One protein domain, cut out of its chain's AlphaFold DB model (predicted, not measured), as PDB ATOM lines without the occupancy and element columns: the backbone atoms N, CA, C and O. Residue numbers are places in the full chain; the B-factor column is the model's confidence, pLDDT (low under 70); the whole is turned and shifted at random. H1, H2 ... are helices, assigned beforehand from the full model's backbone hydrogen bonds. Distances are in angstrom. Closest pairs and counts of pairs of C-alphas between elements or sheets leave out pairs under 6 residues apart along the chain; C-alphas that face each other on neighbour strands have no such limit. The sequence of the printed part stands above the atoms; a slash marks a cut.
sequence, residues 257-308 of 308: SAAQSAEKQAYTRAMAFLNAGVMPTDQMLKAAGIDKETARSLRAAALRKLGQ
ATOM      1  N   SER A 257      92.782 148.477 150.608       69.31
ATOM      2  CA  SER A 257      93.239 147.112 150.908       69.31
ATOM      3  C   SER A 257      94.406 146.661 150.013       69.31
ATOM      4  O   SER A 257      95.344 146.001 150.476       69.31
ATOM      5  N   ALA A 258      94.392 147.064 148.739       68.50
ATOM      6  CA  ALA A 258      95.453 146.783 147.782       68.50
ATOM      7  C   ALA A 258      96.728 147.568 148.121       68.50
ATOM      8  O   ALA A 258      97.820 146.995 148.103       68.50
ATOM      9  N   ALA A 259      96.597 148.842 148.510       65.06
ATOM     10  CA  ALA A 259      97.712 149.675 148.958       65.06
ATOM     11  C   ALA A 259      98.383 149.106 150.222       65.06
ATOM     12  O   ALA A 259      99.599 148.917 150.236       65.06
ATOM     13  N   GLN A 260      97.596 148.722 151.233       66.56
ATOM     14  CA  GLN A 260      98.104 148.084 152.456       66.56
ATOM     15  C   GLN A 260      98.820 146.755 152.166       66.56
ATOM     16  O   GLN A 260      99.853 146.438 152.759       66.56
ATOM     17  N   SER A 261      98.295 145.969 151.222       69.19
ATOM     18  CA  SER A 261      98.912 144.705 150.809       69.19
ATOM     19  C   SER A 261     100.239 144.925 150.079       69.19
ATOM     20  O   SER A 261     101.209 144.209 150.341       69.19
ATOM     21  N   ALA A 262     100.309 145.921 149.193       68.62
ATOM     22  CA  ALA A 262     101.526 146.287 148.475       68.62
ATOM     23  C   ALA A 262     102.616 146.808 149.425       68.62
ATOM     24  O   ALA A 262     103.771 146.391 149.315       68.62
ATOM     25  N   GLU A 263     102.247 147.638 150.402       67.38
ATOM     26  CA  GLU A 263     103.148 148.137 151.445       67.38
ATOM     27  C   GLU A 263     103.700 146.990 152.306       67.38
ATOM     28  O   GLU A 263     104.914 146.853 152.476       67.38
ATOM     29  N   LYS A 264     102.836 146.071 152.760       73.12
ATOM     30  CA  LYS A 264     103.251 144.895 153.545       73.12
ATOM     31  C   LYS A 264     104.197 143.978 152.768       73.12
ATOM     32  O   LYS A 264     105.149 143.433 153.336       73.12
ATOM     33  N   GLN A 265     103.968 143.800 151.468       69.81
ATOM     34  CA  GLN A 265     104.865 143.034 150.602       69.81
ATOM     35  C   GLN A 265     106.202 143.748 150.388       69.81
ATOM     36  O   GLN A 265     107.247 143.097 150.452       69.81
ATOM     37  N   ALA A 266     106.190 145.066 150.171       70.81
ATOM     38  CA  ALA A 266     107.402 145.870 150.044       70.81
ATOM     39  C   ALA A 266     108.248 145.801 151.322       70.81
ATOM     40  O   ALA A 266     109.447 145.526 151.248       70.81
ATOM     41  N   TYR A 267     107.609 145.918 152.488       72.12
ATOM     42  CA  TYR A 267     108.240 145.750 153.795       72.12
ATOM     43  C   TYR A 267     108.841 144.353 153.979       72.12
ATOM     44  O   TYR A 267     110.011 144.214 154.339       72.12
ATOM     45  N   THR A 268     108.082 143.303 153.656       70.44
ATOM     46  CA  THR A 268     108.551 141.909 153.760       70.44
ATOM     47  C   THR A 268     109.766 141.655 152.865       70.44
ATOM     48  O   THR A 268     110.744 141.045 153.298       70.44
ATOM     49  N   ARG A 269     109.746 142.162 151.626       66.31
ATOM     50  CA  ARG A 269     110.876 142.054 150.692       66.31
ATOM     51  C   ARG A 269     112.091 142.828 151.194       66.31
ATOM     52  O   ARG A 269     113.184 142.275 151.191       66.31
ATOM     53  N   ALA A 270     111.922 144.065 151.661       71.00
ATOM     54  CA  ALA A 270     113.021 144.848 152.222       71.00
ATOM     55  C   ALA A 270     113.663 144.138 153.427       71.00
ATOM     56  O   ALA A 270     114.887 144.027 153.496       71.00
ATOM     57  N   MET A 271     112.855 143.562 154.320       70.56
ATOM     58  CA  MET A 271     113.353 142.793 155.463       70.56
ATOM     59  C   MET A 271     114.072 141.503 155.067       70.56
ATOM     60  O   MET A 271     115.073 141.160 155.690       70.56
ATOM     61  N   ALA A 272     113.628 140.802 154.021       70.19
ATOM     62  CA  ALA A 272     114.322 139.613 153.527       70.19
ATOM     63  C   ALA A 272     115.755 139.935 153.064       70.19
ATOM     64  O   ALA A 272     116.690 139.210 153.398       70.19
ATOM     65  N   PHE A 273     115.941 141.057 152.365       69.19
ATOM     66  CA  PHE A 273     117.264 141.534 151.952       69.19
ATOM     67  C   PHE A 273     118.134 141.891 153.162       69.19
ATOM     68  O   PHE A 273     119.268 141.424 153.263       69.19
ATOM     69  N   LEU A 274     117.577 142.649 154.113       72.69
ATOM     70  CA  LEU A 274     118.280 143.040 155.338       72.69
ATOM     71  C   LEU A 274     118.716 141.826 156.164       72.69
ATOM     72  O   LEU A 274     119.861 141.778 156.611       72.69
ATOM     73  N   ASN A 275     117.843 140.826 156.301       67.75
ATOM     74  CA  ASN A 275     118.124 139.576 157.006       67.75
ATOM     75  C   ASN A 275     119.178 138.719 156.299       67.75
ATOM     76  O   ASN A 275     119.968 138.064 156.969       67.75
ATOM     77  N   ALA A 276     119.237 138.762 154.967       65.06
ATOM     78  CA  ALA A 276     120.295 138.131 154.178       65.06
ATOM     79  C   ALA A 276     121.624 138.915 154.204       65.06
ATOM     80  O   ALA A 276     122.587 138.530 153.546       65.06
ATOM     81  N   GLY A 277     121.692 140.037 154.934       58.31
ATOM     82  CA  GLY A 277     122.888 140.873 155.026       58.31
ATOM     83  C   GLY A 277     123.131 141.769 153.806       58.31
ATOM     84  O   GLY A 277     124.188 142.403 153.710       58.31
ATOM     85  N   VAL A 278     122.159 141.875 152.895       72.25
ATOM     86  CA  VAL A 278     122.201 142.699 151.678       72.25
ATOM     87  C   VAL A 278     121.399 143.984 151.899       72.25
ATOM     88  O   VAL A 278     120.335 143.974 152.509       72.25
ATOM     89  N   MET A 279     121.907 145.127 151.431       73.81
ATOM     90  CA  MET A 279     121.195 146.405 151.573       73.81
ATOM     91  C   MET A 279     120.113 146.519 150.477       73.81
ATOM     92  O   MET A 279     120.468 146.407 149.301       73.81
ATOM     93  N   PRO A 280     118.820 146.705 150.816       71.81
ATOM     94  CA  PRO A 280     117.765 146.924 149.825       71.81
ATOM     95  C   PRO A 280     117.981 148.234 149.060       71.81
ATOM     96  O   PRO A 280     118.594 149.164 149.572       71.81
ATOM     97  N   THR A 281     117.451 148.347 147.843       74.88
ATOM     98  CA  THR A 281     117.588 149.586 147.059       74.88
ATOM     99  C   THR A 281     116.804 150.746 147.682       74.88
ATOM    100  O   THR A 281     115.813 150.536 148.381       74.88
ATOM    101  N   ASP A 282     117.190 151.986 147.365       74.62
ATOM    102  CA  ASP A 282     116.492 153.198 147.823       74.62
ATOM    103  C   ASP A 282     114.990 153.178 147.500       74.62
ATOM    104  O   ASP A 282     114.166 153.617 148.301       74.62
ATOM    105  N   GLN A 283     114.623 152.616 146.345       72.19
ATOM    106  CA  GLN A 283     113.233 152.449 145.932       72.19
ATOM    107  C   GLN A 283     112.489 151.425 146.803       72.19
ATOM    108  O   GLN A 283     111.336 151.655 147.153       72.19
ATOM    109  N   MET A 284     113.137 150.320 147.182       70.12
ATOM    110  CA  MET A 284     112.550 149.306 148.064       70.12
ATOM    111  C   MET A 284     112.404 149.813 149.498       70.12
ATOM    112  O   MET A 284     111.378 149.567 150.120       70.12
ATOM    113  N   LEU A 285     113.397 150.548 150.001       71.25
ATOM    114  CA  LEU A 285     113.348 151.192 151.314       71.25
ATOM    115  C   LEU A 285     112.216 152.223 151.383       71.25
ATOM    116  O   LEU A 285     111.410 152.190 152.309       71.25
ATOM    117  N   LYS A 286     112.083 153.061 150.345       77.06
ATOM    118  CA  LYS A 286     110.991 154.035 150.222       77.06
ATOM    119  C   LYS A 286     109.615 153.365 150.135       77.06
ATOM    120  O   LYS A 286     108.689 153.826 150.786       77.06
ATOM    121  N   ALA A 287     109.484 152.280 149.369       72.38
ATOM    122  CA  ALA A 287     108.233 151.521 149.253       72.38
ATOM    123  C   ALA A 287     107.872 150.739 150.531       72.38
ATOM    124  O   ALA A 287     106.704 150.447 150.757       72.38
ATOM    125  N   ALA A 288     108.866 150.397 151.351       73.88
ATOM    126  CA  ALA A 288     108.705 149.722 152.635       73.88
ATOM    127  C   ALA A 288     108.521 150.685 153.822       73.88
ATOM    128  O   ALA A 288     108.344 150.216 154.942       73.88
ATOM    129  N   GLY A 289     108.645 152.000 153.608       76.56
ATOM    130  CA  GLY A 289     108.625 152.993 154.686       76.56
ATOM    131  C   GLY A 289     109.818 152.909 155.649       76.56
ATOM    132  O   GLY A 289     109.725 153.396 156.772       76.56
ATOM    133  N   ILE A 290     110.934 152.290 155.244       77.69
ATOM    134  CA  ILE A 290     112.134 152.114 156.077       77.69
ATOM    135  C   ILE A 290     113.175 153.159 155.668       77.69
ATOM    136  O   ILE A 290     113.573 153.222 154.505       77.69
ATOM    137  N   ASP A 291     113.661 153.963 156.610       81.94
ATOM    138  CA  ASP A 291     114.731 154.921 156.339       81.94
ATOM    139  C   ASP A 291     116.112 154.237 156.221       81.94
ATOM    140  O   ASP A 291     116.345 153.112 156.677       81.94
ATOM    141  N   LYS A 292     117.065 154.925 155.581       75.56
ATOM    142  CA  LYS A 292     118.395 154.367 155.289       75.56
ATOM    143  C   LYS A 292     119.222 154.069 156.543       75.56
ATOM    144  O   LYS A 292     120.081 153.187 156.490       75.56
ATOM    145  N   GLU A 293     119.021 154.795 157.638       78.38
ATOM    146  CA  GLU A 293     119.772 154.596 158.881       78.38
ATOM    147  C   GLU A 293     119.247 153.372 159.633       78.38
ATOM    148  O   GLU A 293     120.036 152.501 160.020       78.38
ATOM    149  N   THR A 294     117.926 153.222 159.710       80.69
ATOM    150  CA  THR A 294     117.250 152.034 160.242       80.69
ATOM    151  C   THR A 294     117.575 150.788 159.419       80.69
ATOM    152  O   THR A 294     117.892 149.736 159.970       80.69
ATOM    153  N   ALA A 295     117.616 150.889 158.089       76.62
ATOM    154  CA  ALA A 295     118.048 149.783 157.236       76.62
ATOM    155  C   ALA A 295     119.495 149.341 157.538       76.62
ATOM    156  O   ALA A 295     119.796 148.148 157.604       76.62
ATOM    157  N   ARG A 296     120.415 150.287 157.768       75.81
ATOM    158  CA  ARG A 296     121.813 149.974 158.115       75.81
ATOM    159  C   ARG A 296     121.927 149.277 159.469       75.81
ATOM    160  O   ARG A 296     122.697 148.320 159.578       75.81
ATOM    161  N   SER A 297     121.173 149.721 160.474       76.88
ATOM    162  CA  SER A 297     121.195 149.116 161.811       76.88
ATOM    163  C   SER A 297     120.642 147.685 161.794       76.88
ATOM    164  O   SER A 297     121.278 146.775 162.333       76.88
ATOM    165  N   LEU A 298     119.533 147.457 161.083       79.44
ATOM    166  CA  LEU A 298     118.917 146.139 160.903       79.44
ATOM    167  C   LEU A 298     119.838 145.168 160.159       79.44
ATOM    168  O   LEU A 298     120.054 144.044 160.612       79.44
ATOM    169  N   ARG A 299     120.467 145.618 159.068       75.25
ATOM    170  CA  ARG A 299     121.465 144.825 158.335       75.25
ATOM    171  C   ARG A 299     122.660 144.458 159.218       75.25
ATOM    172  O   ARG A 299     123.119 143.320 159.193       75.25
ATOM    173  N   ALA A 300     123.173 145.406 160.002       71.19
ATOM    174  CA  ALA A 300     124.300 145.166 160.903       71.19
ATOM    175  C   ALA A 300     123.955 144.185 162.036       71.19
ATOM    176  O   ALA A 300     124.836 143.481 162.531       71.19
ATOM    177  N   ALA A 301     122.693 144.136 162.466       72.44
ATOM    178  CA  ALA A 301     122.201 143.136 163.409       72.44
ATOM    179  C   ALA A 301     122.056 141.748 162.755       72.44
ATOM    180  O   ALA A 301     122.427 140.748 163.365       72.44
ATOM    181  N   ALA A 302     121.585 141.680 161.507       68.50
ATOM    182  CA  ALA A 302     121.459 140.430 160.755       68.50
ATOM    183  C   ALA A 302     122.818 139.798 160.410       68.50
ATOM    184  O   ALA A 302     123.022 138.608 160.638       68.50
ATOM    185  N   LEU A 303     123.787 140.597 159.954       65.75
ATOM    186  CA  LEU A 303     125.153 140.133 159.682       65.75
ATOM    187  C   LEU A 303     125.842 139.581 160.939       65.75
ATOM    188  O   LEU A 303     126.595 138.616 160.851       65.75
ATOM    189  N   ARG A 304     125.542 140.143 162.117       74.00
ATOM    190  CA  ARG A 304     126.017 139.612 163.406       74.00
ATOM    191  C   ARG A 304     125.428 138.242 163.750       74.00
ATOM    192  O   ARG A 304     126.091 137.479 164.436       74.00
ATOM    193  N   LYS A 305     124.215 137.932 163.280       64.44
ATOM    194  CA  LYS A 305     123.577 136.617 163.458       64.44
ATOM    195  C   LYS A 305     124.040 135.568 162.445       64.44
ATOM    196  O   LYS A 305     123.996 134.396 162.767       64.44
ATOM    197  N   LEU A 306     124.450 135.978 161.244       60.00
ATOM    198  CA  LEU A 306     124.960 135.081 160.193       60.00
ATOM    199  C   LEU A 306     126.438 134.695 160.378       60.00
ATOM    200  O   LEU A 306     126.899 133.745 159.757       60.00
ATOM    201  N   GLY A 307     127.182 135.459 161.183       57.00
ATOM    202  CA  GLY A 307     128.578 135.186 161.544       57.00
ATOM    203  C   GLY A 307     128.760 134.388 162.843       57.00
ATOM    204  O   GLY A 307     129.874 134.367 163.366       57.00
ATOM    205  N   GLN A 308     127.685 133.796 163.373       51.75
ATOM    206  CA  GLN A 308     127.678 132.778 164.433       51.75
ATOM    207  C   GLN A 308     127.212 131.453 163.834       51.75
ATOM    208  O   GLN A 308     127.728 130.409 164.286       51.75
TER     209      GLN A 308
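What this domain is: This is residues 257 to 308 of the 308 residues of an uncharacterized protein of Butyricicoccus pullicaecorum 1.2 (UniProt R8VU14). One long straight helix, H1, makes most of the length of a rod; after it the chain folds back so that the short helix H2 packs on one side of its middle, and a third helix, H3, then runs slantwise past the last turn of H1 and on beyond it. The first residues of H1, 257 to 262, stick out past H2 at one end of the rod. The printed part has 52 residues with three named helices, in the order H1, H2, H3, and no named strand; the class is all helix. The whole is only just compact, close to loose, with a radius of gyration of the C-alphas of 11.4 A, and the C-alphas span 40 by 18 by 13 A.

How they stand to each other: H1, residues 257 to 275, touches H2, residues 282 to 287, with its residues 263 to 270 alone. The closest C-alphas of the two are those of Ala 266 and Ala 287, 5.8 A apart. They run opposite ways at a steep tilt of 39 degrees and form a helical hairpin. H1 touches H3, residues 292 to 306, with its residues 274 to 275 alone. Their closest C-alphas, those of Leu 274 and Arg 299, are 4.7 A apart. H1 and H3 run the same way at a steep tilt of 51 degrees. H2 and H3 touch only at the corner by their link, and only just, with 3 pairs of C-alphas within 8 A; the closest are those of Leu 285 and Lys 292, 7.2 A apart. The lines of H2 and H3 are about perpendicular, at 82 degrees. In H1, H2 and H3 every O i to N i+4 pair is within hydrogen-bond range.

Where its parts are: H1 begins at C-alpha 257, at (93.239, 147.112, 150.908), and ends at C-alpha 275, at (118.124, 139.576, 157.006), 26.7 A from first to last C-alpha. H2, from Asp 282 to Ala 287, measures 8.5 A. H3, from Lys 292 to Leu 306, measures 21.0 A and ends at C-alpha 306, at (124.960, 135.081, 160.193).

The domain as a whole: The two C-alphas farthest apart are those of Ser 257 and Gln 308, 39.7 A apart; they are the first and last printed residues, and Gln 308 is also the chain's last residue. The printed part has no cut. The link from H1 to H2, with 6 residues between them, is short, and the link from H2 to H3, with 4 residues, is tight. The mean pLDDT of the printed part of this model is 70.9, and 19 printed residues are under 70, among them residues 257 to 263, 275 to 277 and 305 to 308.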